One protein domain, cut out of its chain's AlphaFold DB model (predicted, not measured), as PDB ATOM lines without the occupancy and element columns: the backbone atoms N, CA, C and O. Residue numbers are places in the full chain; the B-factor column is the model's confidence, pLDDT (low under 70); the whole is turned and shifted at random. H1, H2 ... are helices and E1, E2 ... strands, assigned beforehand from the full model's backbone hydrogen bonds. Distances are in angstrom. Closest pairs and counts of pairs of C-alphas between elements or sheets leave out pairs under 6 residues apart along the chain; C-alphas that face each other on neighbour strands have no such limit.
ATOM      1  N   LEU A  90     150.443 -80.820  61.330       93.00
ATOM      2  CA  LEU A  90     151.081 -81.544  60.230       93.00
ATOM      3  C   LEU A  90     151.951 -80.580  59.435       93.00
ATOM      4  O   LEU A  90     151.451 -79.627  58.839       93.00
ATOM      5  N   ILE A  91     153.255 -80.830  59.425       93.62
ATOM      6  CA  ILE A  91     154.229 -79.942  58.797       93.62
ATOM      7  C   ILE A  91     154.921 -80.695  57.673       93.62
ATOM      8  O   ILE A  91     155.745 -81.580  57.908       93.62
ATOM      9  N   VAL A  92     154.590 -80.310  56.441       94.31
ATOM     10  CA  VAL A  92     155.265 -80.824  55.250       94.31
ATOM     11  C   VAL A  92     156.698 -80.318  55.244       94.31
ATOM     12  O   VAL A  92     156.937 -79.108  55.289       94.31
ATOM     13  N   VAL A  93     157.649 -81.242  55.192       93.38
ATOM     14  CA  VAL A  93     159.075 -80.926  55.208       93.38
ATOM     15  C   VAL A  93     159.826 -81.710  54.143       93.38
ATOM     16  O   VAL A  93     159.405 -82.806  53.769       93.38
ATOM     17  N   PRO A  94     160.959 -81.179  53.658       90.62
ATOM     18  CA  PRO A  94     161.824 -81.948  52.789       90.62
ATOM     19  C   PRO A  94     162.521 -83.078  53.585       90.62
ATOM     20  O   PRO A  94     162.609 -83.004  54.823       90.62
ATOM     21  N   PRO A  95     163.022 -84.124  52.905       90.06
ATOM     22  CA  PRO A  95     163.597 -85.302  53.555       90.06
ATOM     23  C   PRO A  95     164.722 -85.000  54.558       90.06
ATOM     24  O   PRO A  95     164.819 -85.641  55.607       90.06
ATOM     25  N   GLU A  96     165.528 -83.971  54.301       86.50
ATOM     26  CA  GLU A  96     166.641 -83.561  55.163       86.50
ATOM     27  C   GLU A  96     166.142 -83.078  56.531       86.50
ATOM     28  O   GLU A  96     166.726 -83.385  57.572       86.50
ATOM     29  N   VAL A  97     165.013 -82.362  56.552       86.81
ATOM     30  CA  VAL A  97     164.389 -81.860  57.785       86.81
ATOM     31  C   VAL A  97     163.601 -82.966  58.493       86.81
ATOM     32  O   VAL A  97     163.517 -82.962  59.728       86.81
ATOM     33  N   ARG A  98     163.085 -83.962  57.754       87.75
ATOM     34  CA  ARG A  98     162.491 -85.191  58.320       87.75
ATOM     35  C   ARG A  98     163.513 -86.004  59.114       87.75
ATOM     36  O   ARG A  98     163.132 -86.650  60.091       87.75
ATOM     37  N   GLY A  99     164.804 -85.876  58.793       84.31
ATOM     38  CA  GLY A  99     165.921 -86.361  59.612       84.31
ATOM     39  C   GLY A  99     165.892 -87.869  59.846       84.31
ATOM     40  O   GLY A  99     166.249 -88.327  60.931       84.31
ATOM     41  N   VAL A 100     165.412 -88.619  58.853       86.38
ATOM     42  CA  VAL A 100     165.393 -90.086  58.840       86.38
ATOM     43  C   VAL A 100     166.444 -90.606  57.849       86.38
ATOM     44  O   VAL A 100     166.768 -89.902  56.891       86.38
ATOM     45  N   PRO A 101     167.003 -91.812  58.059       92.44
ATOM     46  CA  PRO A 101     167.954 -92.411  57.122       92.44
ATOM     47  C   PRO A 101     167.375 -92.577  55.710       92.44
ATOM     48  O   PRO A 101     166.178 -92.803  55.549       92.44
ATOM     49  N   GLU A 102     168.234 -92.569  54.687       92.62
ATOM     50  CA  GLU A 102     167.814 -92.758  53.287       92.62
ATOM     51  C   GLU A 102     167.085 -94.093  53.057       92.62
ATOM     52  O   GLU A 102     166.171 -94.168  52.239       92.62
ATOM     53  N   SER A 103     167.443 -95.145  53.801       93.56
ATOM     54  CA  SER A 103     166.712 -96.417  53.768       93.56
ATOM     55  C   SER A 103     165.246 -96.239  54.168       93.56
ATOM     56  O   SER A 103     164.369 -96.698  53.453       93.56
ATOM     57  N   VAL A 104     164.980 -95.477  55.234       90.94
ATOM     58  CA  VAL A 104     163.620 -95.206  55.720       90.94
ATOM     59  C   VAL A 104     162.834 -94.365  54.714       90.94
ATOM     60  O   VAL A 104     161.656 -94.621  54.498       90.94
ATOM     61  N   LEU A 105     163.472 -93.389  54.058       93.00
ATOM     62  CA  LEU A 105     162.828 -92.628  52.976       93.00
ATOM     63  C   LEU A 105     162.424 -93.541  51.816       93.00
ATOM     64  O   LEU A 105     161.315 -93.438  51.297       93.00
ATOM     65  N   ARG A 106     163.311 -94.464  51.431       94.94
ATOM     66  CA  ARG A 106     163.043 -95.452  50.381       94.94
ATOM     67  C   ARG A 106     161.867 -96.352  50.754       94.94
ATOM     68  O   ARG A 106     161.008 -96.582  49.908       94.94
ATOM     69  N   ASP A 107     161.800 -96.797  52.006       94.31
ATOM     70  CA  ASP A 107     160.690 -97.606  52.511       94.31
ATOM     71  C   ASP A 107     159.375 -96.821  52.479       94.31
ATOM     72  O   ASP A 107     158.374 -97.338  51.998       94.31
ATOM     73  N   ILE A 108     159.378 -95.544  52.881       94.06
ATOM     74  CA  ILE A 108     158.197 -94.674  52.772       94.06
ATOM     75  C   ILE A 108     157.735 -94.582  51.311       94.06
ATOM     76  O   ILE A 108     156.574 -94.869  51.015       94.06
ATOM     77  N   HIS A 109     158.636 -94.255  50.380       94.81
ATOM     78  CA  HIS A 109     158.302 -94.178  48.955       94.81
ATOM     79  C   HIS A 109     157.720 -95.497  48.420       94.81
ATOM     80  O   HIS A 109     156.712 -95.483  47.708       94.81
ATOM     81  N   ASN A 110     158.325 -96.631  48.783       96.69
ATOM     82  CA  ASN A 110     157.860 -97.958  48.388       96.69
ATOM     83  C   ASN A 110     156.485 -98.276  48.985       96.69
ATOM     84  O   ASN A 110     155.615 -98.754  48.264       96.69
ATOM     85  N   ASN A 111     156.244 -97.937  50.253       96.06
ATOM     86  CA  ASN A 111     154.959 -98.153  50.913       96.06
ATOM     87  C   ASN A 111     153.837 -97.387  50.204       96.06
ATOM     88  O   ASN A 111     152.786 -97.954  49.910       96.06
ATOM     89  N   PHE A 112     154.057 -96.117  49.850       95.81
ATOM     90  CA  PHE A 112     153.060 -95.342  49.103       95.81
ATOM     91  C   PHE A 112     152.914 -95.796  47.646       95.81
ATOM     92  O   PHE A 112     151.833 -95.643  47.070       95.81
ATOM     93  N   HIS A 113     153.959 -96.359  47.037       96.62
ATOM     94  CA  HIS A 113     153.837 -97.030  45.745       96.62
ATOM     95  C   HIS A 113     152.944 -98.274  45.855       96.62
ATOM     96  O   HIS A 113     151.972 -98.401  45.110       96.62
ATOM     97  N   ASP A 114     153.209 -99.136  46.834       97.50
ATOM     98  CA  ASP A 114     152.445-100.352  47.094       97.50
ATOM     99  C   ASP A 114     150.986-100.049  47.427       97.50
ATOM    100  O   ASP A 114     150.091-100.658  46.848       97.50
ATOM    101  N   MET A 115     150.711 -99.024  48.234       95.94
ATOM    102  CA  MET A 115     149.337 -98.575  48.469       95.94
ATOM    103  C   MET A 115     148.602 -98.180  47.191       95.94
ATOM    104  O   MET A 115     147.414 -98.463  47.060       95.94
ATOM    105  N   LYS A 116     149.280 -97.529  46.239       95.00
ATOM    106  CA  LYS A 116     148.665 -97.134  44.963       95.00
ATOM    107  C   LYS A 116     148.380 -98.336  44.062       95.00
ATOM    108  O   LYS A 116     147.405 -98.302  43.320       95.00
ATOM    109  N   VAL A 117     149.226 -99.366  44.103       96.94
ATOM    110  CA  VAL A 117     149.131-100.541  43.221       96.94
ATOM    111  C   VAL A 117     148.247-101.643  43.813       96.94
ATOM    112  O   VAL A 117     147.443-102.239  43.103       96.94
ATOM    113  N   LYS A 118     148.406-101.922  45.107       96.75
ATOM    114  CA  LYS A 118     147.818-103.061  45.832       96.75
ATOM    115  C   LYS A 118     146.682-102.648  46.774       96.75
ATOM    116  O   LYS A 118     145.898-103.496  47.186       96.75
ATOM    117  N   GLY A 119     146.618-101.370  47.153       96.44
ATOM    118  CA  GLY A 119     145.719-100.848  48.189       96.44
ATOM    119  C   GLY A 119     146.327-100.830  49.598       96.44
ATOM    120  O   GLY A 119     145.815-100.127  50.463       96.44
ATOM    121  N   TYR A 120     147.431-101.543  49.835       97.00
ATOM    122  CA  TYR A 120     148.120-101.643  51.127       97.00
ATOM    123  C   TYR A 120     149.625-101.885  50.934       97.00
ATOM    124  O   TYR A 120     150.060-102.198  49.826       97.00
ATOM    125  N   TYR A 121     150.404-101.773  52.010       96.69
ATOM    126  CA  TYR A 121     151.799-102.223  52.081       96.69
ATOM    127  C   TYR A 121     151.991-103.212  53.236       96.69
ATOM    128  O   TYR A 121     151.200-103.244  54.179       96.69
ATOM    129  N   GLU A 122     153.023-104.042  53.155       95.62
ATOM    130  CA  GLU A 122     153.341-105.035  54.186       95.62
ATOM    131  C   GLU A 122     154.313-104.450  55.216       95.62
ATOM    132  O   GLU A 122     155.157-103.615  54.886       95.62
ATOM    133  N   VAL A 123     154.190-104.875  56.474       93.19
ATOM    134  CA  VAL A 123     155.101-104.486  57.560       93.19
ATOM    135  C   VAL A 123     155.602-105.713  58.312       93.19
ATOM    136  O   VAL A 123     154.848-106.650  58.557       93.19
ATOM    137  N   ASP A 124     156.859-105.677  58.753       86.88
ATOM    138  CA  ASP A 124     157.482-106.790  59.487       86.88
ATOM    139  C   ASP A 124     156.902-106.988  60.897       86.88
ATOM    140  O   ASP A 124     157.068-108.038  61.518       86.88
ATOM    141  N   SER A 125     156.228-105.969  61.435       79.06
ATOM    142  CA  SER A 125     155.571-106.034  62.738       79.06
ATOM    143  C   SER A 125     154.324-105.158  62.774       79.06
ATOM    144  O   SER A 125     154.346-103.996  62.364       79.06
ATOM    145  N   ASN A 126     153.239-105.713  63.314       68.19
ATOM    146  CA  ASN A 126     152.054-104.947  63.666       68.19
ATOM    147  C   ASN A 126     152.240-104.377  65.076       68.19
ATOM    148  O   ASN A 126     152.138-105.090  66.070       68.19
ATOM    149  N   ASN A 127     152.493-103.072  65.172       61.09
ATOM    150  CA  ASN A 127     152.644-102.395  66.466       61.09
ATOM    151  C   ASN A 127     151.302-102.031  67.128       61.09
ATOM    152  O   ASN A 127     151.295-101.484  68.231       61.09
ATOM    153  N   THR A 128     150.167-102.310  66.475       69.06
ATOM    154  CA  THR A 128     148.843-101.926  66.978       69.06
ATOM    155  C   THR A 128     147.828-103.045  66.774       69.06
ATOM    156  O   THR A 128     147.210-103.143  65.717       69.06
ATOM    157  N   ASP A 129     147.610-103.851  67.815       78.38
ATOM    158  CA  ASP A 129     146.421-104.698  67.909       78.38
ATOM    159  C   ASP A 129     145.337-103.986  68.737       78.38
ATOM    160  O   ASP A 129     145.448-103.867  69.961       78.38
ATOM    161  N   LEU A 130     144.297-103.468  68.071       79.00
ATOM    162  CA  LEU A 130     143.199-102.754  68.736       79.00
ATOM    163  C   LEU A 130     142.372-103.686  69.631       79.00
ATOM    164  O   LEU A 130     141.892-103.248  70.676       79.00
ATOM    165  N   THR A 131     142.266-104.967  69.287       72.12
ATOM    166  CA  THR A 131     141.539-105.955  70.092       72.12
ATOM    167  C   THR A 131     142.302-106.276  71.376       72.12
ATOM    168  O   THR A 131     141.731-106.252  72.470       72.12
ATOM    169  N   HIS A 132     143.622-106.464  71.288       72.25
ATOM    170  CA  HIS A 132     144.477-106.565  72.474       72.25
ATOM    171  C   HIS A 132     144.450-105.274  73.314       72.25
ATOM    172  O   HIS A 132     144.467-105.302  74.542       72.25
ATOM    173  N   HIS A 133     144.338-104.108  72.681       68.50
ATOM    174  CA  HIS A 133     144.201-102.847  73.406       68.50
ATOM    175  C   HIS A 133     142.888-102.762  74.204       68.50
ATOM    176  O   HIS A 133     142.875-102.197  75.299       68.50
ATOM    177  N   LEU A 134     141.794-103.355  73.710       70.94
ATOM    178  CA  LEU A 134     140.534-103.441  74.452       70.94
ATOM    179  C   LEU A 134     140.632-104.320  75.699       70.94
ATOM    180  O   LEU A 134     140.038-103.973  76.726       70.94
ATOM    181  N   SER A 135     141.376-105.428  75.644       69.69
ATOM    182  CA  SER A 135     141.580-106.278  76.823       69.69
ATOM    183  C   SER A 135     142.360-105.522  77.904       69.69
ATOM    184  O   SER A 135     141.921-105.475  79.055       69.69
ATOM    185  N   LEU A 136     143.419-104.804  77.510       66.81
ATOM    186  CA  LEU A 136     144.179-103.920  78.397       66.81
ATOM    187  C   LEU A 136     143.313-102.801  78.978       66.81
ATOM    188  O   LEU A 136     143.418-102.494  80.159       66.81
ATOM    189  N   ILE A 137     142.429-102.192  78.187       66.19
ATOM    190  CA  ILE A 137     141.528-101.142  78.677       66.19
ATOM    191  C   ILE A 137     140.489-101.698  79.642       66.19
ATOM    192  O   ILE A 137     140.166-101.038  80.626       66.19
ATOM    193  N   SER A 138     139.980-102.902  79.404       68.62
ATOM    194  CA  SER A 138     139.059-103.568  80.329       68.62
ATOM    195  C   SER A 138     139.742-103.852  81.668       68.62
ATOM    196  O   SER A 138     139.175-103.595  82.732       68.62
ATOM    197  N   GLU A 139     141.001-104.290  81.627       66.62
ATOM    198  CA  GLU A 139     141.824-104.470  82.817       66.62
ATOM    199  C   GLU A 139     142.144-103.140  83.514       66.62
ATOM    200  O   GLU A 139     141.970-103.023  84.727       66.62
ATOM    201  N   LEU A 140     142.512-102.102  82.763       62.78
ATOM    202  CA  LEU A 140     142.770-100.769  83.300       62.78
ATOM    203  C   LEU A 140     141.509-100.126  83.876       62.78
ATOM    204  O   LEU A 140     141.616 -99.469  84.899       62.78
ATOM    205  N   LYS A 141     140.319-100.338  83.302       64.00
ATOM    206  CA  LYS A 141     139.037 -99.908  83.889       64.00
ATOM    207  C   LYS A 141     138.758-100.617  85.211       64.00
ATOM    208  O   LYS A 141     138.281-100.001  86.162       64.00
ATOM    209  N   ARG A 142     139.072-101.914  85.292       65.19
ATOM    210  CA  ARG A 142     138.978-102.683  86.541       65.19
ATOM    211  C   ARG A 142     139.947-102.133  87.592       65.19
ATOM    212  O   ARG A 142     139.577-102.026  88.757       65.19
ATOM    213  N   MET A 143     141.158-101.752  87.183       57.53
ATOM    214  CA  MET A 143     142.196-101.200  88.062       57.53
ATOM    215  C   MET A 143     142.027 -99.705  88.375       57.53
ATOM    216  O   MET A 143     142.463 -99.262  89.431       57.53
ATOM    217  N   SER A 144     141.391 -98.909  87.516       54.19
ATOM    218  CA  SER A 144     141.210 -97.462  87.702       54.19
ATOM    219  C   SER A 144     140.161 -97.125  88.755       54.19
ATOM    220  O   SER A 144     140.214 -96.048  89.340       54.19
ATOM    221  N   LYS A 145     139.305 -98.093  89.128       52.12
ATOM    222  CA  LYS A 145     138.569 -98.054  90.405       52.12
ATOM    223  C   LYS A 145     139.507 -97.864  91.618       52.12
ATOM    224  O   LYS A 145     139.047 -97.434  92.669       52.12
ATOM    225  N   ILE A 146     140.805 -98.159  91.473       51.16
ATOM    226  CA  ILE A 146     141.848 -98.072  92.511       51.16
ATOM    227  C   ILE A 146     142.876 -96.957  92.204       51.16
ATOM    228  O   ILE A 146     143.491 -96.420  93.125       51.16
ATOM    229  N   LEU A 147     143.067 -96.573  90.935       42.16
ATOM    230  CA  LEU A 147     144.122 -95.653  90.486       42.16
ATOM    231  C   LEU A 147     143.536 -94.443  89.736       42.16
ATOM    232  O   LEU A 147     143.037 -94.590  88.629       42.16
ATOM    233  N   ASP A 148     143.634 -93.269  90.371       52.22
ATOM    234  CA  ASP A 148     143.274 -91.911  89.911       52.22
ATOM    235  C   ASP A 148     142.043 -91.812  88.964       52.22
ATOM    236  O   ASP A 148     142.177 -91.983  87.747       52.22
ATOM    237  N   PRO A 149     140.854 -91.436  89.486       50.78
ATOM    238  CA  PRO A 149     139.599 -91.299  88.730       50.78
ATOM    239  C   PRO A 149     139.652 -90.387  87.492       50.78
ATOM    240  O   PRO A 149     138.715 -90.371  86.702       50.78
ATOM    241  N   GLY A 150     140.715 -89.595  87.318       54.62
ATOM    242  CA  GLY A 150     140.864 -88.620  86.238       54.62
ATOM    243  C   GLY A 150     141.431 -89.148  84.916       54.62
ATOM    244  O   GLY A 150     141.927 -88.327  84.150       54.62
ATOM    245  N   SER A 151     141.440 -90.467  84.682       60.56
ATOM    246  CA  SER A 151     141.946 -91.060  83.426       60.56
ATOM    247  C   SER A 151     140.852 -91.689  82.556       60.56
ATOM    248  O   SER A 151     141.048 -91.837  81.352       60.56
ATOM    249  N   PHE A 152     139.706 -92.036  83.151       67.69
ATOM    250  CA  PHE A 152     138.560 -92.644  82.475       67.69
ATOM    251  C   PHE A 152     137.344 -91.745  82.636       67.69
ATOM    252  O   PHE A 152     136.948 -91.430  83.756       67.69
ATOM    253  N   HIS A 153     136.742 -91.354  81.519       67.94
ATOM    254  CA  HIS A 153     135.679 -90.360  81.520       67.94
ATOM    255  C   HIS A 153     134.424 -90.912  80.830       67.94
ATOM    256  O   HIS A 153     134.530 -91.396  79.699       67.94
ATOM    257  N   PRO A 154     133.246 -90.870  81.487       64.06
ATOM    258  CA  PRO A 154     132.004 -91.396  80.915       64.06
ATOM    259  C   PRO A 154     131.487 -90.550  79.744       64.06
ATOM    260  O   PRO A 154     130.836 -91.074  78.844       64.06
ATOM    261  N   ASP A 155     131.796 -89.252  79.724       66.44
ATOM    262  CA  ASP A 155     131.333 -88.325  78.696       66.44
ATOM    263  C   ASP A 155     132.347 -87.204  78.404       66.44
ATOM    264  O   ASP A 155     133.315 -86.986  79.141       66.44
ATOM    265  N   ILE A 156     132.111 -86.467  77.312       71.06
ATOM    266  CA  ILE A 156     132.990 -85.375  76.865       71.06
ATOM    267  C   ILE A 156     133.000 -84.218  77.878       71.06
ATOM    268  O   ILE A 156     134.039 -83.614  78.122       71.06
ATOM    269  N   LYS A 157     131.874 -83.922  78.538       73.81
ATOM    270  CA  LYS A 157     131.803 -82.811  79.503       73.81
ATOM    271  C   LYS A 157     132.710 -83.063  80.709       73.81
ATOM    272  O   LYS A 157     133.375 -82.150  81.196       73.81
ATOM    273  N   SER A 158     132.768 -84.311  81.163       74.56
ATOM    274  CA  SER A 158     133.595 -84.755  82.277       74.56
ATOM    275  C   SER A 158     135.089 -84.727  81.944       74.56
ATOM    276  O   SER A 158     135.889 -84.449  82.835       74.56
ATOM    277  N   ILE A 159     135.484 -84.932  80.677       80.50
ATOM    278  CA  ILE A 159     136.897 -84.918  80.262       80.50
ATOM    279  C   ILE A 159     137.407 -83.525  79.880       80.50
ATOM    280  O   ILE A 159     138.590 -83.255  80.073       80.50
ATOM    281  N   SER A 160     136.555 -82.601  79.415       82.25
ATOM    282  CA  SER A 160     136.995 -81.266  78.961       82.25
ATOM    283  C   SER A 160     137.813 -80.507  80.015       82.25
ATOM    284  O   SER A 160     138.812 -79.861  79.696       82.25
ATOM    285  N   SER A 161     137.448 -80.625  81.298       82.12
ATOM    286  CA  SER A 161     138.182 -79.978  82.401       82.12
ATOM    287  C   SER A 161     139.599 -80.541  82.617       82.12
ATOM    288  O   SER A 161     140.448 -79.882  83.223       82.12
ATOM    289  N   HIS A 162     139.877 -81.726  82.069       85.44
ATOM    290  CA  HIS A 162     141.156 -82.422  82.134       85.44
ATOM    291  C   HIS A 162     142.013 -82.229  80.880       85.44
ATOM    292  O   HIS A 162     143.162 -82.654  80.890       85.44
ATOM    293  N   LEU A 163     141.518 -81.576  79.824       88.94
ATOM    294  CA  LEU A 163     142.233 -81.391  78.555       88.94
ATOM    295  C   LEU A 163     142.722 -79.959  78.389       88.94
ATOM    296  O   LEU A 163     142.051 -79.042  78.830       88.94
ATOM    297  N   ARG A 164     143.873 -79.736  77.750       88.12
ATOM    298  CA  ARG A 164     144.417 -78.395  77.432       88.12
ATOM    299  C   ARG A 164     143.808 -77.759  76.177       88.12
ATOM    300  O   ARG A 164     144.217 -76.663  75.804       88.12
ATOM    301  N   PHE A 165     142.892 -78.455  75.528       88.81
ATOM    302  CA  PHE A 165     142.212 -78.044  74.309       88.81
ATOM    303  C   PHE A 165     140.728 -78.382  74.439       88.81
ATOM    304  O   PHE A 165     140.342 -79.128  75.346       88.81
ATOM    305  N   ASP A 166     139.921 -77.822  73.547       89.12
ATOM    306  CA  ASP A 166     138.497 -78.120  73.480       89.12
ATOM    307  C   ASP A 166     138.316 -79.404  72.653       89.12
ATOM    308  O   ASP A 166     138.621 -79.392  71.454       89.12
ATOM    309  N   PRO A 167     137.890 -80.525  73.273       89.75
ATOM    310  CA  PRO A 167     137.644 -81.759  72.540       89.75
ATOM    311  C   PRO A 167     136.466 -81.584  71.584       89.75
ATOM    312  O   PRO A 167     135.566 -80.773  71.822       89.75
ATOM    313  N   THR A 168     136.461 -82.375  70.522       89.81
ATOM    314  CA  THR A 168     135.417 -82.340  69.500       89.81
ATOM    315  C   THR A 168     134.084 -82.792  70.072       89.81
ATOM    316  O   THR A 168     134.008 -83.746  70.845       89.81
ATOM    317  N   ASP A 169     132.999 -82.124  69.678       87.44
ATOM    318  CA  ASP A 169     131.659 -82.574  70.040       87.44
ATOM    319  C   ASP A 169     131.217 -83.739  69.148       87.44
ATOM    320  O   ASP A 169     130.606 -83.562  68.095       87.44
ATOM    321  N   LEU A 170     131.523 -84.952  69.599       90.00
ATOM    322  CA  LEU A 170     131.177 -86.188  68.897       90.00
ATOM    323  C   LEU A 170     129.666 -86.473  68.856       90.00
ATOM    324  O   LEU A 170     129.244 -87.391  68.161       90.00
ATOM    325  N   ASN A 171     128.837 -85.739  69.608       88.12
ATOM    326  CA  ASN A 171     127.383 -85.940  69.564       88.12
ATOM    327  C   ASN A 171     126.750 -85.331  68.306       88.12
ATOM    328  O   ASN A 171     125.633 -85.693  67.954       88.12
ATOM    329  N   ASN A 172     127.464 -84.425  67.635       88.38
ATOM    330  CA  ASN A 172     127.040 -83.775  66.397       88.38
ATOM    331  C   ASN A 172     127.761 -84.359  65.168       88.38
ATOM    332  O   ASN A 172     128.001 -83.654  64.192       88.38
ATOM    333  N   SER A 173     128.124 -85.641  65.226       92.75
ATOM    334  CA  SER A 173     128.773 -86.382  64.141       92.75
ATOM    335  C   SER A 173     128.192 -87.794  64.018       92.75
ATOM    336  O   SER A 173     127.360 -88.209  64.833       92.75
ATOM    337  N   LEU A 174     128.643 -88.564  63.024       95.50
ATOM    338  CA  LEU A 174     128.231 -89.964  62.858       95.50
ATOM    339  C   LEU A 174     128.688 -90.856  64.027       95.50
ATOM    340  O   LEU A 174     128.102 -91.906  64.270       95.50
ATOM    341  N   PHE A 175     129.662 -90.412  64.831       94.75
ATOM    342  CA  PHE A 175     130.060 -91.112  66.057       94.75
ATOM    343  C   PHE A 175     128.979 -91.119  67.141       94.75
ATOM    344  O   PHE A 175     129.066 -91.915  68.075       94.75
ATOM    345  N   SER A 176     127.963 -90.257  67.041       92.81
ATOM    346  CA  SER A 176     126.849 -90.214  67.995       92.81
ATOM    347  C   SER A 176     126.005 -91.493  67.992       92.81
ATOM    348  O   SER A 176     125.439 -91.850  69.026       92.81
ATOM    349  N   SER A 177     125.952 -92.203  66.861       93.25
ATOM    350  CA  SER A 177     125.225 -93.468  66.713       93.25
ATOM    351  C   SER A 177     126.066 -94.712  66.999       93.25
ATOM    352  O   SER A 177     125.510 -95.807  67.042       93.25
ATOM    353  N   ILE A 178     127.380 -94.569  67.206       94.81
ATOM    354  CA  ILE A 178     128.280 -95.707  67.423       94.81
ATOM    355  C   ILE A 178     128.481 -95.921  68.933       94.81
ATOM    356  O   ILE A 178     128.879 -94.983  69.636       94.81
ATOM    357  N   PRO A 179     128.252 -97.137  69.466       90.81
ATOM    358  CA  PRO A 179     128.532 -97.459  70.861       90.81
ATOM    359  C   PRO A 179     129.959 -97.085  71.276       90.81
ATOM    360  O   PRO A 179     130.953 -97.647  70.816       90.81
ATOM    361  N   ARG A 180     130.078 -96.123  72.194       88.62
ATOM    362  CA  ARG A 180     131.370 -95.709  72.744       88.62
ATOM    363  C   ARG A 180     131.819 -96.683  73.826       88.62
ATOM    364  O   ARG A 180     131.187 -96.800  74.873       88.62
ATOM    365  N   ILE A 181     132.979 -97.300  73.622       85.38
ATOM    366  CA  ILE A 181     133.610 -98.191  74.595       85.38
ATOM    367  C   ILE A 181     134.306 -97.377  75.687       85.38
ATOM    368  O   ILE A 181     134.149 -97.663  76.875       85.38
ATOM    369  N   SER A 182     135.137 -96.393  75.325       82.88
ATOM    370  CA  SER A 182     135.885 -95.601  76.314       82.88
ATOM    371  C   SER A 182     136.367 -94.254  75.785       82.88
ATOM    372  O   SER A 182     136.395 -94.011  74.580       82.88
ATOM    373  N   SER A 183     136.749 -93.365  76.702       86.69
ATOM    374  CA  SER A 183     137.450 -92.114  76.409       86.69
ATOM    375  C   SER A 183     138.500 -91.859  77.483       86.69
ATOM    376  O   SER A 183     138.169 -91.815  78.670       86.69
ATOM    377  N   ASN A 184     139.761 -91.737  77.062       85.12
ATOM    378  CA  ASN A 184     140.916 -91.725  77.957       85.12
ATOM    379  C   ASN A 184     141.853 -90.572  77.610       85.12
ATOM    380  O   ASN A 184     142.234 -90.409  76.450       85.12
ATOM    381  N   THR A 185     142.264 -89.797  78.608       87.25
ATOM    382  CA  THR A 185     143.275 -88.750  78.418       87.25
ATOM    383  C   THR A 185     144.680 -89.341  78.322       87.25
ATOM    384  O   THR A 185     145.008 -90.259  79.071       87.25
ATOM    385  N   TYR A 186     145.537 -88.785  77.465       86.69
ATOM    386  CA  TYR A 186     146.947 -89.175  77.365       86.69
ATOM    387  C   TYR A 186     147.829 -88.022  76.841       86.69
ATOM    388  O   TYR A 186     147.386 -86.879  76.691       86.69
ATOM    389  N   GLY A 187     149.108 -88.313  76.593       86.88
ATOM    390  CA  GLY A 187     150.076 -87.360  76.050       86.88
ATOM    391  C   GLY A 187     150.799 -86.558  77.132       86.88
ATOM    392  O   GLY A 187     151.002 -87.026  78.249       86.88
ATOM    393  N   SER A 188     151.228 -85.343  76.800       85.19
ATOM    394  CA  SER A 188     151.909 -84.467  77.759       85.19
ATOM    395  C   SER A 188     150.928 -83.903  78.791       85.19
ATOM    396  O   SER A 188     149.803 -83.519  78.456       85.19
ATOM    397  N   ARG A 189     151.365 -83.826  80.055       83.25
ATOM    398  CA  ARG A 189     150.589 -83.240  81.153       83.25
ATOM    399  C   ARG A 189     151.215 -81.915  81.582       83.25
ATOM    400  O   ARG A 189     152.329 -81.899  82.096       83.25
ATOM    401  N   ALA A 190     150.483 -80.815  81.413       79.88
ATOM    402  CA  ALA A 190     150.897 -79.475  81.838       79.88
ATOM    403  C   ALA A 190     149.754 -78.799  82.603       79.88
ATOM    404  O   ALA A 190     148.586 -78.928  82.238       79.88
ATOM    405  N   GLY A 191     150.060 -78.149  83.729       74.75
ATOM    406  CA  GLY A 191     149.026 -77.539  84.579       74.75
ATOM    407  C   GLY A 191     147.957 -78.513  85.084       74.75
ATOM    408  O   GLY A 191     146.828 -78.112  85.345       74.75
ATOM    409  N   GLY A 192     148.297 -79.802  85.191       77.75
ATOM    410  CA  GLY A 192     147.363 -80.861  85.573       77.75
ATOM    411  C   GLY A 192     146.407 -81.309  84.463       77.75
ATOM    412  O   GLY A 192     145.627 -82.224  84.718       77.75
ATOM    413  N   ARG A 193     146.498 -80.727  83.259       86.19
ATOM    414  CA  ARG A 193     145.664 -81.014  82.086       86.19
ATOM    415  C   ARG A 193     146.477 -81.741  81.005       86.19
ATOM    416  O   ARG A 193     147.675 -81.497  80.852       86.19
ATOM    417  N   TRP A 194     145.827 -82.624  80.264       90.25
ATOM    418  CA  TRP A 194     146.402 -83.480  79.230       90.25
ATOM    419  C   TRP A 194     146.337 -82.847  77.843       90.25
ATOM    420  O   TRP A 194     145.481 -82.010  77.560       90.25
ATOM    421  N   SER A 195     147.255 -83.240  76.963       91.19
ATOM    422  CA  SER A 195     147.323 -82.732  75.592       91.19
ATOM    423  C   SER A 195     146.575 -83.565  74.563       91.19
ATOM    424  O   SER A 195     146.532 -83.142  73.412       91.19
ATOM    425  N   ALA A 196     146.040 -84.724  74.944       93.44
ATOM    426  CA  ALA A 196     145.347 -85.611  74.028       93.44
ATOM    427  C   ALA A 196     144.252 -86.434  74.718       93.44
ATOM    428  O   ALA A 196     144.275 -86.647  75.935       93.44
ATOM    429  N   ILE A 197     143.314 -86.910  73.910       92.25
ATOM    430  CA  ILE A 197     142.225 -87.811  74.272       92.25
ATOM    431  C   ILE A 197     142.119 -88.908  73.223       92.25
ATOM    432  O   ILE A 197     142.316 -88.673  72.038       92.25
ATOM    433  N   LYS A 198     141.816 -90.118  73.672       91.19
ATOM    434  CA  LYS A 198     141.568 -91.273  72.821       91.19
ATOM    435  C   LYS A 198     140.184 -91.810  73.093       91.19
ATOM    436  O   LYS A 198     139.892 -92.187  74.229       91.19
ATOM    437  N   HIS A 199     139.382 -91.904  72.050       91.75
ATOM    438  CA  HIS A 199     138.072 -92.523  72.041       91.75
ATOM    439  C   HIS A 199     138.161 -93.898  71.390       91.75
ATOM    440  O   HIS A 199     138.836 -94.067  70.376       91.75
ATOM    441  N   LEU A 200     137.472 -94.872  71.976       91.06
ATOM    442  CA  LEU A 200     137.260 -96.177  71.364       91.06
ATOM    443  C   LEU A 200     135.772 -96.418  71.182       91.06
ATOM    444  O   LEU A 200     134.998 -96.162  72.111       91.06
ATOM    445  N   PHE A 201     135.406 -96.953  70.026       92.19
ATOM    446  CA  PHE A 201     134.038 -97.275  69.645       92.19
ATOM    447  C   PHE A 201     133.947 -98.711  69.135       92.19
ATOM    448  O   PHE A 201     134.931 -99.245  68.624       92.19
ATOM    449  N   ASP A 202     132.771 -99.305  69.301       90.81
ATOM    450  CA  ASP A 202     132.413-100.619  68.775       90.81
ATOM    451  C   ASP A 202     131.444-100.424  67.609       90.81
ATOM    452  O   ASP A 202     130.271-100.111  67.816       90.81
ATOM    453  N   ASP A 203     131.958-100.519  66.385       94.62
ATOM    454  CA  ASP A 203     131.190-100.323  65.164       94.62
ATOM    455  C   ASP A 203     130.897-101.675  64.489       94.62
ATOM    456  O   ASP A 203     131.812-102.479  64.291       94.62
ATOM    457  N   PRO A 204     129.640-101.962  64.107       91.94
ATOM    458  CA  PRO A 204     129.278-103.254  63.527       91.94
ATOM    459  C   PRO A 204     129.884-103.502  62.136       91.94
ATOM    460  O   PRO A 204     129.993-104.657  61.722       91.94
ATOM    461  N   GLU A 205     130.268-102.454  61.404       93.56
ATOM    462  CA  GLU A 205     130.830-102.554  60.057       93.56
ATOM    463  C   GLU A 205     132.362-102.513  60.079       93.56
ATOM    464  O   GLU A 205     133.015-103.317  59.416       93.56
ATOM    465  N   LEU A 206     132.967-101.610  60.849       94.25
ATOM    466  CA  LEU A 206     134.421-101.408  60.889       94.25
ATOM    467  C   LEU A 206     135.109-102.119  62.061       94.25
ATOM    468  O   LEU A 206     136.340-102.177  62.097       94.25
ATOM    469  N   GLY A 207     134.342-102.681  62.995       91.69
ATOM    470  CA  GLY A 207     134.849-103.247  64.237       91.69
ATOM    471  C   GLY A 207     135.276-102.151  65.211       91.69
ATOM    472  O   GLY A 207     134.595-101.146  65.402       91.69
ATOM    473  N   VAL A 208     136.432-102.331  65.847       92.25
ATOM    474  CA  VAL A 208     136.929-101.364  66.831       92.25
ATOM    475  C   VAL A 208     137.501-100.144  66.125       92.25
ATOM    476  O   VAL A 208     138.514-100.238  65.428       92.25
ATOM    477  N   ILE A 209     136.899 -98.983  66.382       95.50
ATOM    478  CA  ILE A 209     137.393 -97.695  65.895       95.50
ATOM    479  C   ILE A 209     138.125 -96.985  67.020       95.50
ATOM    480  O   ILE A 209     137.584 -96.785  68.110       95.50
ATOM    481  N   ARG A 210     139.354 -96.559  66.738       95.19
ATOM    482  CA  ARG A 210     140.126 -95.667  67.595       95.19
ATOM    483  C   ARG A 210     140.161 -94.277  66.980       95.19
ATOM    484  O   ARG A 210     140.589 -94.140  65.845       95.19
ATOM    485  N   LEU A 211     139.748 -93.266  67.740       96.19
ATOM    486  CA  LEU A 211     139.886 -91.854  67.384       96.19
ATOM    487  C   LEU A 211     140.723 -91.153  68.452       96.19
ATOM    488  O   LEU A 211     140.300 -91.027  69.600       96.19
ATOM    489  N   ASP A 212     141.908 -90.699  68.084       95.19
ATOM    490  CA  ASP A 212     142.761 -89.851  68.900       95.19
ATOM    491  C   ASP A 212     142.580 -88.389  68.488       95.19
ATOM    492  O   ASP A 212     142.736 -88.051  67.316       95.19
ATOM    493  N   GLU A 213     142.313 -87.515  69.457       95.19
ATOM    494  CA  GLU A 213     142.381 -86.067  69.281       95.19
ATOM    495  C   GLU A 213     143.535 -85.514  70.114       95.19
ATOM    496  O   GLU A 213     143.677 -85.796  71.309       95.19
ATOM    497  N   MET A 214     144.371 -84.699  69.489       95.00
ATOM    498  CA  MET A 214     145.544 -84.092  70.104       95.00
ATOM    499  C   MET A 214     145.485 -82.586  69.898       95.00
ATOM    500  O   MET A 214     145.144 -82.118  68.814       95.00
ATOM    501  N   LYS A 215     145.882 -81.813  70.915       91.94
ATOM    502  CA  LYS A 215     146.075 -80.365  70.768       91.94
ATOM    503  C   LYS A 215     147.012 -80.107  69.580       91.94
ATOM    504  O   LYS A 215     148.165 -80.530  69.641       91.94
ATOM    505  N   SER A 216     146.548 -79.377  68.570       89.69
ATOM    506  CA  SER A 216     147.367 -78.877  67.457       89.69
ATOM    507  C   SER A 216     147.733 -77.403  67.681       89.69
ATOM    508  O   SER A 216     147.502 -76.844  68.762       89.69
ATOM    509  N   GLY A 217     148.346 -76.775  66.681       87.94
ATOM    510  CA  GLY A 217     148.734 -75.370  66.722       87.94
ATOM    511  C   GLY A 217     150.016 -75.108  67.531       87.94
ATOM    512  O   GLY A 217     150.680 -76.044  67.985       87.94
ATOM    513  N   PRO A 218     150.365 -73.831  67.773       88.19
ATOM    514  CA  PRO A 218     151.528 -73.420  68.562       88.19
ATOM    515  C   PRO A 218     151.707 -74.182  69.892       88.19
ATOM    516  O   PRO A 218     150.856 -74.160  70.796       88.19
ATOM    517  N   GLY A 219     152.841 -74.880  70.025       84.75
ATOM    518  CA  GLY A 219     153.163 -75.729  71.179       84.75
ATOM    519  C   GLY A 219     152.206 -76.914  71.366       84.75
ATOM    520  O   GLY A 219     151.953 -77.346  72.499       84.75
ATOM    521  N   GLY A 220     151.560 -77.351  70.289       88.88
ATOM    522  CA  GLY A 220     150.758 -78.563  70.184       88.88
ATOM    523  C   GLY A 220     151.564 -79.737  69.630       88.88
ATOM    524  O   GLY A 220     152.755 -79.631  69.338       88.88
ATOM    525  N   HIS A 221     150.908 -80.886  69.501       92.06
ATOM    526  CA  HIS A 221     151.479 -82.055  68.844       92.06
ATOM    527  C   HIS A 221     151.886 -81.700  67.411       92.06
ATOM    528  O   HIS A 221     151.186 -80.954  66.727       92.06
ATOM    529  N   THR A 222     153.055 -82.180  66.996       92.75
ATOM    530  CA  THR A 222     153.666 -81.834  65.711       92.75
ATOM    531  C   THR A 222     154.149 -83.100  65.036       92.75
ATOM    532  O   THR A 222     154.971 -83.822  65.601       92.75
ATOM    533  N   GLU A 223     153.684 -83.330  63.817       93.38
ATOM    534  CA  GLU A 223     154.154 -84.409  62.965       93.38
ATOM    535  C   GLU A 223     154.721 -83.830  61.681       93.38
ATOM    536  O   GLU A 223     154.056 -83.121  60.927       93.38
ATOM    537  N   TYR A 224     155.993 -84.125  61.447       93.38
ATOM    538  CA  TYR A 224     156.627 -83.849  60.170       93.38
ATOM    539  C   TYR A 224     156.161 -84.895  59.169       93.38
ATOM    540  O   TYR A 224     156.068 -86.057  59.534       93.38
ATOM    541  N   VAL A 225     155.885 -84.519  57.932       94.81
ATOM    542  CA  VAL A 225     155.469 -85.465  56.889       94.81
ATOM    543  C   VAL A 225     156.143 -85.111  55.573       94.81
ATOM    544  O   VAL A 225     156.442 -83.940  55.318       94.81
ATOM    545  N   LEU A 226     156.414 -86.111  54.743       94.75
ATOM    546  CA  LEU A 226     156.816 -85.894  53.358       94.75
ATOM    547  C   LEU A 226     155.592 -85.507  52.514       94.75
ATOM    548  O   LEU A 226     154.468 -85.893  52.850       94.75
ATOM    549  N   PRO A 227     155.776 -84.766  51.406       93.19
ATOM    550  CA  PRO A 227     154.672 -84.377  50.534       93.19
ATOM    551  C   PRO A 227     153.805 -85.551  50.065       93.19
ATOM    552  O   PRO A 227     152.586 -85.409  50.014       93.19
ATOM    553  N   GLU A 228     154.388 -86.715  49.750       92.38
ATOM    554  CA  GLU A 228     153.602 -87.869  49.300       92.38
ATOM    555  C   GLU A 228     152.771 -88.544  50.397       92.38
ATOM    556  O   GLU A 228     151.850 -89.294  50.070       92.38
ATOM    557  N   GLU A 229     153.073 -88.285  51.676       95.56
ATOM    558  CA  GLU A 229     152.304 -88.834  52.795       95.56
ATOM    559  C   GLU A 229     150.916 -88.187  52.876       95.56
ATOM    560  O   GLU A 229     149.989 -88.821  53.374       95.56
ATOM    561  N   LEU A 230     150.749 -86.962  52.357       96.31
ATOM    562  CA  LEU A 230     149.469 -86.257  52.257       96.31
ATOM    563  C   LEU A 230     148.738 -86.652  50.969       96.31
ATOM    564  O   LEU A 230     148.705 -85.921  49.979       96.31
ATOM    565  N   ASN A 231     148.180 -87.858  50.975       96.12
ATOM    566  CA  ASN A 231     147.632 -88.524  49.796       96.12
ATOM    567  C   ASN A 231     146.097 -88.484  49.697       96.12
ATOM    568  O   ASN A 231     145.548 -89.032  48.739       96.12
ATOM    569  N   GLN A 232     145.404 -87.898  50.677       97.19
ATOM    570  CA  GLN A 232     143.944 -87.793  50.735       97.19
ATOM    571  C   GLN A 232     143.515 -86.444  51.330       97.19
ATOM    572  O   GLN A 232     144.347 -85.617  51.710       97.19
ATOM    573  N   THR A 233     142.204 -86.225  51.421       96.62
ATOM    574  CA  THR A 233     141.614 -85.063  52.092       96.62
ATOM    575  C   THR A 233     140.489 -85.483  53.027       96.62
ATOM    576  O   THR A 233     139.777 -86.433  52.723       96.62
ATOM    577  N   VAL A 234     140.291 -84.737  54.112       95.88
ATOM    578  CA  VAL A 234     139.117 -84.828  54.995       95.88
ATOM    579  C   VAL A 234     138.550 -83.422  55.136       95.88
ATOM    580  O   VAL A 234     139.270 -82.519  55.557       95.88
ATOM    581  N   ASN A 235     137.287 -83.201  54.759       92.94
ATOM    582  CA  ASN A 235     136.663 -81.868  54.785       92.94
ATOM    583  C   ASN A 235     137.489 -80.782  54.057       92.94
ATOM    584  O   ASN A 235     137.584 -79.643  54.510       92.94
ATOM    585  N   GLY A 236     138.135 -81.149  52.943       92.56
ATOM    586  CA  GLY A 236     139.014 -80.266  52.163       92.56
ATOM    587  C   GLY A 236     140.407 -80.024  52.763       92.56
ATOM    588  O   GLY A 236     141.229 -79.368  52.127       92.56
ATOM    589  N   LEU A 237     140.702 -80.564  53.949       93.50
ATOM    590  CA  LEU A 237     142.007 -80.456  54.606       93.50
ATOM    591  C   LEU A 237     142.918 -81.618  54.180       93.50
ATOM    592  O   LEU A 237     142.431 -82.749  54.089       93.50
ATOM    593  N   PRO A 238     144.225 -81.390  53.945       95.25
ATOM    594  CA  PRO A 238     145.164 -82.463  53.625       95.25
ATOM    595  C   PRO A 238     145.214 -83.531  54.722       95.25
ATOM    596  O   PRO A 238     145.283 -83.214  55.911       95.25
ATOM    597  N   ALA A 239     145.225 -84.795  54.309       97.00
ATOM    598  CA  ALA A 239     145.245 -85.941  55.202       97.00
ATOM    599  C   ALA A 239     146.249 -86.996  54.732       97.00
ATOM    600  O   ALA A 239     146.451 -87.198  53.531       97.00
ATOM    601  N   SER A 240     146.844 -87.695  55.697       97.56
ATOM    602  CA  SER A 240     147.641 -88.889  55.457       97.56
ATOM    603  C   SER A 240     146.811 -90.131  55.716       97.56
ATOM    604  O   SER A 240     146.339 -90.353  56.831       97.56
ATOM    605  N   TYR A 241     146.620 -90.932  54.675       98.06
ATOM    606  CA  TYR A 241     145.910 -92.197  54.740       98.06
ATOM    607  C   TYR A 241     146.862 -93.347  54.440       98.06
ATOM    608  O   TYR A 241     147.497 -93.381  53.381       98.06
ATOM    609  N   THR A 242     146.923 -94.313  55.351       97.38
ATOM    610  CA  THR A 242     147.752 -95.506  55.211       97.38
ATOM    611  C   THR A 242     146.964 -96.779  55.480       97.38
ATOM    612  O   THR A 242     146.035 -96.790  56.285       97.38
ATOM    613  N   VAL A 243     147.340 -97.858  54.790       97.38
ATOM    614  CA  VAL A 243     146.859 -99.215  55.065       97.38
ATOM    615  C   VAL A 243     148.064-100.140  55.080       97.38
ATOM    616  O   VAL A 243     148.705-100.332  54.047       97.38
ATOM    617  N   SER A 244     148.371-100.692  56.247       96.19
ATOM    618  CA  SER A 244     149.424-101.686  56.429       96.19
ATOM    619  C   SER A 244     148.823-103.062  56.694       96.19
ATOM    620  O   SER A 244     147.737-103.167  57.261       96.19
ATOM    621  N   VAL A 245     149.536-104.119  56.327       95.25
ATOM    622  CA  VAL A 245     149.191-105.504  56.665       95.25
ATOM    623  C   VAL A 245     150.390-106.141  57.355       95.25
ATOM    624  O   VAL A 245     151.500-106.110  56.825       95.25
ATOM    625  N   GLY A 246     150.173-106.676  58.555       92.19
ATOM    626  CA  GLY A 246     151.223-107.354  59.313       92.19
ATOM    627  C   GLY A 246     151.483-108.787  58.846       92.19
ATOM    628  O   GLY A 246     150.756-109.316  58.003       92.19
ATOM    629  N   PRO A 247     152.482-109.464  59.440       91.12
ATOM    630  CA  PRO A 247     152.861-110.828  59.062       91.12
ATOM    631  C   PRO A 247     151.785-111.875  59.396       91.12
ATOM    632  O   PRO A 247     151.779-112.967  58.836       91.12
ATOM    633  N   ASP A 248     150.865-111.546  60.304       88.81
ATOM    634  CA  ASP A 248     149.674-112.328  60.648       88.81
ATOM    635  C   ASP A 248     148.502-112.107  59.673       88.81
ATOM    636  O   ASP A 248     147.441-112.712  59.827       88.81
ATOM    637  N   GLY A 249     148.682-111.243  58.669       90.56
ATOM    638  CA  GLY A 249     147.650-110.853  57.718       90.56
ATOM    639  C   GLY A 249     146.635-109.858  58.279       90.56
ATOM    640  O   GLY A 249     145.681-109.528  57.574       90.56
ATOM    641  N   LEU A 250     146.806-109.365  59.515       90.88
ATOM    642  CA  LEU A 250     145.887-108.390  60.096       90.88
ATOM    643  C   LEU A 250     146.116-107.008  59.465       90.88
ATOM    644  O   LEU A 250     147.219-106.456  59.583       90.88
ATOM    645  N   PRO A 251     145.094-106.430  58.804       93.75
ATOM    646  CA  PRO A 251     145.189-105.104  58.224       93.75
ATOM    647  C   PRO A 251     144.992-104.023  59.286       93.75
ATOM    648  O   PRO A 251     144.212-104.178  60.225       93.75
ATOM    649  N   PHE A 252     145.641-102.886  59.082       95.12
ATOM    650  CA  PHE A 252     145.495-101.693  59.896       95.12
ATOM    651  C   PHE A 252     145.402-100.476  58.984       95.12
ATOM    652  O   PHE A 252     146.333-100.181  58.233       95.12
ATOM    653  N   ALA A 253     144.272 -99.780  59.040       96.94
ATOM    654  CA  ALA A 253     144.074 -98.528  58.330       96.94
ATOM    655  C   ALA A 253     144.195 -97.359  59.304       96.94
ATOM    656  O   ALA A 253     143.668 -97.419  60.416       96.94
ATOM    657  N   ASN A 254     144.868 -96.295  58.877       97.44
ATOM    658  CA  ASN A 254     145.021 -95.070  59.644       97.44
ATOM    659  C   ASN A 254     144.765 -93.848  58.764       97.44
ATOM    660  O   ASN A 254     145.225 -93.780  57.626       97.44
ATOM    661  N   LEU A 255     144.057 -92.875  59.319       98.25
ATOM    662  CA  LEU A 255     143.799 -91.579  58.715       98.25
ATOM    663  C   LEU A 255     144.228 -90.495  59.701       98.25
ATOM    664  O   LEU A 255     143.751 -90.463  60.831       98.25
ATOM    665  N   LEU A 256     145.133 -89.622  59.276       97.62
ATOM    666  CA  LEU A 256     145.713 -88.548  60.073       97.62
ATOM    667  C   LEU A 256     145.457 -87.213  59.381       97.62
ATOM    668  O   LEU A 256     145.832 -87.033  58.225       97.62
ATOM    669  N   TRP A 257     144.839 -86.265  60.075       96.31
ATOM    670  CA  TRP A 257     144.587 -84.929  59.541       96.31
ATOM    671  C   TRP A 257     144.588 -83.892  60.656       96.31
ATOM    672  O   TRP A 257     144.536 -84.210  61.844       96.31
ATOM    673  N   VAL A 258     144.678 -82.626  60.271       93.31
ATOM    674  CA  VAL A 258     144.730 -81.498  61.200       93.31
ATOM    675  C   VAL A 258     143.723 -80.458  60.765       93.31
ATOM    676  O   VAL A 258     143.677 -80.109  59.591       93.31
ATOM    677  N   ASN A 259     142.960 -79.944  61.725       86.75
ATOM    678  CA  ASN A 259     142.266 -78.668  61.587       86.75
ATOM    679  C   ASN A 259     142.999 -77.586  62.407       86.75
ATOM    680  O   ASN A 259     144.006 -77.862  63.061       86.75
ATOM    681  N   ASP A 260     142.477 -76.361  62.432       74.38
ATOM    682  CA  ASP A 260     143.122 -75.228  63.120       74.38
ATOM    683  C   ASP A 260     143.391 -75.448  64.621       74.38
ATOM    684  O   ASP A 260     144.248 -74.786  65.207       74.38
ATOM    685  N   LYS A 261     142.652 -76.357  65.270       81.75
ATOM    686  CA  LYS A 261     142.675 -76.555  66.729       81.75
ATOM    687  C   LYS A 261     143.282 -77.892  67.146       81.75
ATOM    688  O   LYS A 261     144.037 -77.950  68.117       81.75
ATOM    689  N   ASN A 262     142.977 -78.955  66.411       91.38
ATOM    690  CA  ASN A 262     143.200 -80.339  66.802       91.38
ATOM    691  C   ASN A 262     143.829 -81.136  65.653       91.38
ATOM    692  O   ASN A 262     143.524 -80.933  64.477       91.38
ATOM    693  N   MET A 263     144.704 -82.066  66.020       94.62
ATOM    694  CA  MET A 263     145.156 -83.144  65.154       94.62
ATOM    695  C   MET A 263     144.332 -84.381  65.482       94.62
ATOM    696  O   MET A 263     144.175 -84.717  66.657       94.62
ATOM    697  N   TYR A 264     143.851 -85.055  64.449       96.44
ATOM    698  CA  TYR A 264     143.078 -86.280  64.556       96.44
ATOM    699  C   TYR A 264     143.847 -87.433  63.946       96.44
ATOM    700  O   TYR A 264     144.375 -87.305  62.845       96.44
ATOM    701  N   SER A 265     143.856 -88.564  64.636       97.19
ATOM    702  CA  SER A 265     144.235 -89.852  64.069       97.19
ATOM    703  C   SER A 265     143.080 -90.812  64.292       97.19
ATOM    704  O   SER A 265     142.644 -91.012  65.422       97.19
ATOM    705  N   MET A 266     142.557 -91.378  63.213       97.81
ATOM    706  CA  MET A 266     141.530 -92.404  63.268       97.81
ATOM    707  C   MET A 266     142.096 -93.707  62.724       97.81
ATOM    708  O   MET A 266     142.696 -93.711  61.651       97.81
ATOM    709  N   SER A 267     141.908 -94.808  63.445       97.25
ATOM    710  CA  SER A 267     142.442 -96.109  63.051       97.25
ATOM    711  C   SER A 267     141.459 -97.254  63.274       97.25
ATOM    712  O   SER A 267     140.695 -97.243  64.242       97.25
ATOM    713  N   ILE A 268     141.533 -98.262  62.402       95.81
ATOM    714  CA  ILE A 268     140.716 -99.487  62.431       95.81
ATOM    715  C   ILE A 268     141.539-100.711  62.003       95.81
ATOM    716  O   ILE A 268     142.514-100.585  61.263       95.81
ATOM    717  N   GLN A 269     141.118-101.908  62.424       94.00
ATOM    718  CA  GLN A 269     141.705-103.187  61.994       94.00
ATOM    719  C   GLN A 269     140.935-103.798  60.814       94.00
ATOM    720  O   GLN A 269     140.374-104.892  60.903       94.00
ATOM    721  N   ARG A 270     140.858-103.064  59.700       92.94
ATOM    722  CA  ARG A 270     140.163-103.495  58.480       92.94
ATOM    723  C   ARG A 270     140.925-103.025  57.245       92.94
ATOM    724  O   ARG A 270     141.504-101.943  57.247       92.94
ATOM    725  N   ASN A 271     140.926-103.832  56.181       93.56
ATOM    726  CA  ASN A 271     141.605-103.477  54.935       93.56
ATOM    727  C   ASN A 271     140.733-102.551  54.074       93.56
ATOM    728  O   ASN A 271     140.100-102.982  53.117       93.56
ATOM    729  N   THR A 272     140.727-101.258  54.385       96.06
ATOM    730  CA  THR A 272     140.068-100.227  53.560       96.06
ATOM    731  C   THR A 272     140.827 -99.920  52.264       96.06
ATOM    732  O   THR A 272     140.404 -99.097  51.457       96.06
ATOM    733  N   GLY A 273     141.984-100.547  52.050       94.44
ATOM    734  CA  GLY A 273     142.746-100.459  50.810       94.44
ATOM    735  C   GLY A 273     142.096-101.223  49.662       94.44
ATOM    736  O   GLY A 273     142.146-100.778  48.517       94.44
ATOM    737  N   THR A 274     141.468-102.353  49.984       95.94
ATOM    738  CA  THR A 274     140.844-103.274  49.023       95.94
ATOM    739  C   THR A 274     139.327-103.396  49.184       95.94
ATOM    740  O   THR A 274     138.685-104.028  48.349       95.94
ATOM    741  N   ASP A 275     138.748-102.771  50.214       96.88
ATOM    742  CA  ASP A 275     137.306-102.701  50.480       96.88
ATOM    743  C   ASP A 275     136.802-101.247  50.318       96.88
ATOM    744  O   ASP A 275     136.935-100.438  51.245       96.88
ATOM    745  N   PRO A 276     136.245-100.877  49.143       95.69
ATOM    746  CA  PRO A 276     135.793 -99.514  48.876       95.69
ATOM    747  C   PRO A 276     134.649 -99.049  49.779       95.69
ATOM    748  O   PRO A 276     134.615 -97.874  50.127       95.69
ATOM    749  N   GLN A 277     133.741 -99.950  50.173       97.50
ATOM    750  CA  GLN A 277     132.611 -99.604  51.042       97.50
ATOM    751  C   GLN A 277     133.108 -99.280  52.449       97.50
ATOM    752  O   GLN A 277     132.756 -98.244  53.008       97.50
ATOM    753  N   ALA A 278     134.010-100.110  52.986       97.44
ATOM    754  CA  ALA A 278     134.639 -99.818  54.268       97.44
ATOM    755  C   ALA A 278     135.463 -98.526  54.219       97.44
ATOM    756  O   ALA A 278     135.465 -97.771  55.187       97.44
ATOM    757  N   LYS A 279     136.145 -98.245  53.098       97.94
ATOM    758  CA  LYS A 279     136.867 -96.981  52.912       97.94
ATOM    759  C   LYS A 279     135.921 -95.784  52.913       97.94
ATOM    760  O   LYS A 279     136.193 -94.815  53.612       97.94
ATOM    761  N   GLU A 280     134.839 -95.839  52.144       98.19
ATOM    762  CA  GLU A 280     133.847 -94.764  52.071       98.19
ATOM    763  C   GLU A 280     133.244 -94.483  53.448       98.19
ATOM    764  O   GLU A 280     133.260 -93.338  53.901       98.19
ATOM    765  N   TYR A 281     132.821 -95.526  54.168       98.25
ATOM    766  CA  TYR A 281     132.286 -95.360  55.514       98.25
ATOM    767  C   TYR A 281     133.340 -94.801  56.485       98.25
ATOM    768  O   TYR A 281     133.075 -93.820  57.180       98.25
ATOM    769  N   PHE A 282     134.571 -95.325  56.461       98.25
ATOM    770  CA  PHE A 282     135.683 -94.823  57.274       98.25
ATOM    771  C   PHE A 282     135.960 -93.332  57.034       98.25
ATOM    772  O   PHE A 282     136.102 -92.576  57.993       98.25
ATOM    773  N   PHE A 283     135.976 -92.871  55.782       98.25
ATOM    774  CA  PHE A 283     136.136 -91.447  55.474       98.25
ATOM    775  C   PHE A 283     134.917 -90.623  55.899       98.25
ATOM    776  O   PHE A 283     135.095 -89.561  56.491       98.25
ATOM    777  N   SER A 284     133.695 -91.132  55.709       97.88
ATOM    778  CA  SER A 284     132.475 -90.431  56.126       97.88
ATOM    779  C   SER A 284     132.440 -90.158  57.636       97.88
ATOM    780  O   SER A 284     132.009 -89.088  58.064       97.88
ATOM    781  N   LEU A 285     132.971 -91.076  58.458       97.56
ATOM    782  CA  LEU A 285     133.114 -90.864  59.899       97.56
ATOM    783  C   LEU A 285     134.046 -89.685  60.198       97.56
ATOM    784  O   LEU A 285     133.679 -88.811  60.985       97.56
ATOM    785  N   ALA A 286     135.213 -89.622  59.548       96.88
ATOM    786  CA  ALA A 286     136.156 -88.511  59.703       96.88
ATOM    787  C   ALA A 286     135.549 -87.176  59.252       96.88
ATOM    788  O   ALA A 286     135.656 -86.172  59.956       96.88
ATOM    789  N   GLU A 287     134.885 -87.175  58.097       96.00
ATOM    790  CA  GLU A 287     134.254 -85.995  57.504       96.00
ATOM    791  C   GLU A 287     133.070 -85.493  58.336       96.00
ATOM    792  O   GLU A 287     132.824 -84.291  58.410       96.00
ATOM    793  N   SER A 288     132.385 -86.390  59.050       95.31
ATOM    794  CA  SER A 288     131.291 -86.017  59.947       95.31
ATOM    795  C   SER A 288     131.732 -85.246  61.192       95.31
ATOM    796  O   SER A 288     130.883 -84.680  61.883       95.31
ATOM    797  N   LEU A 289     133.031 -85.233  61.523       92.50
ATOM    798  CA  LEU A 289     133.509 -84.460  62.662       92.50
ATOM    799  C   LEU A 289     133.323 -82.958  62.396       92.50
ATOM    800  O   LEU A 289     133.709 -82.476  61.327       92.50
TER     801      LEU A 289
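What this domain is: This is residues 90 to 289 of the 294 residues of an uncharacterized protein of Bathymodiolus platifrons methanotrophic gill symbiont (UniProt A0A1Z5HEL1). One twisted sheet of seven strands makes the core, with H3 crossing one face over E2, E3 and E4 and H6 packed on the opposite face. The longest helix, H2, only grazes the sheet at E7, and a small two-strand sheet of E1 and E5 lies near one end of E8, with the short H1 close to E5. The printed part has 200 residues with six named helices and nine named strands, in the order E1 H1 H2 H3 H4 H5 E2 E3 E4 E5 E6 E7 E8 E9 H6, and the class is mixed, helices and strands. The large sheet runs E2 E3 E4 E9 E8 E7 E6 and is antiparallel, while E1 and E5 are parallel. The whole is compact, with a radius of gyration of the C-alphas of 17.2 A, and rounded, spanning 47 by 37 by 30 A.

Where its parts are: In the large sheet E2 is residues 180 to 190, 27.0 A long, with C-alpha 180 at (131.370, -95.709, 72.744). E3 is residues 193 to 203, 29.5 A, and E4 is residues 207 to 215, 26.3 A. E9 is residues 262 to 268, 19.8 A, E8 residues 251 to 258, 23.8 A, E7 residues 237 to 245, 26.1 A, and E6 residues 232 to 234. E2 bends by 59 degrees at residue 187 and E3 by 53 degrees at residue 196. E1 is residues 90 to 92, from C-alpha 90 at (151.081, -81.544, 60.230), and E5 is residues 222 to 225. H2 is residues 102 to 118, 23.7 A, H3 residues 130 to 144, 19.8 A, and H6 residues 276 to 287, 16.1 A, ending at C-alpha 287 at (134.254, -85.995, 57.504). The short helices are H1, residues 95 to 98, H4, residues 156 to 160, and H5, residues 174 to 177.

How they stand to each other: E2 E3 E4 and E6 E7 E8 E9 are two meanders, each strand the antiparallel neighbour of the one before. In the hairpin of E2 and E3, N 184 and O 198 are within hydrogen-bond range at 2.9 A. E4 and E9 are antiparallel neighbours at 164 degrees, with N 212 and O 265 at 2.8 A. In the hairpin of E7 and E8, N 242 and O 254 are 2.9 A apart. H3 and H6 are on opposite faces, giving three layers, helices on both faces of a sheet. H3 has a height over the sheet of 10.1 A and runs across the strands, only just, at 62 degrees to E4 on the local plane; its closest C-alphas to E4 are those of Leu 130 and Val 208, 6.7 A. The closest C-alphas of H6 and E6 are those of Val 234 and Glu 287, 5.6 A. H5 and H6 only just touch, with 3 pairs of C-alphas within 8 A, the closest being Leu 174 and Leu 285 at 5.8 A. H2, H4 and H5 only graze the sheet; for H2 and E7 the closest C-alphas are those of Met 115 and Val 243, 7.1 A. H1 is not on the sheet, and its closest C-alpha pair with E5 is Arg 98 and Tyr 224, 6.3 A. Between the parallel E1 and E5, N 91 and O 223 are 2.9 A apart. Every O i to N i+4 pair is within hydrogen-bond range in H2, H3, H4 and H6; H1 and H5 are too short for such a pair.

The domain as a whole: The C-alphas of Val 117 and Ile 146 are the two farthest apart, at 49.9 A. The printed part has no cut. The links H2 to H3, H3 to H4 and H4 to H5 are long. Mean pLDDT of the printed part is 87.7, and it is under 70 at residues 126 to 128, 133 and 135 to 155.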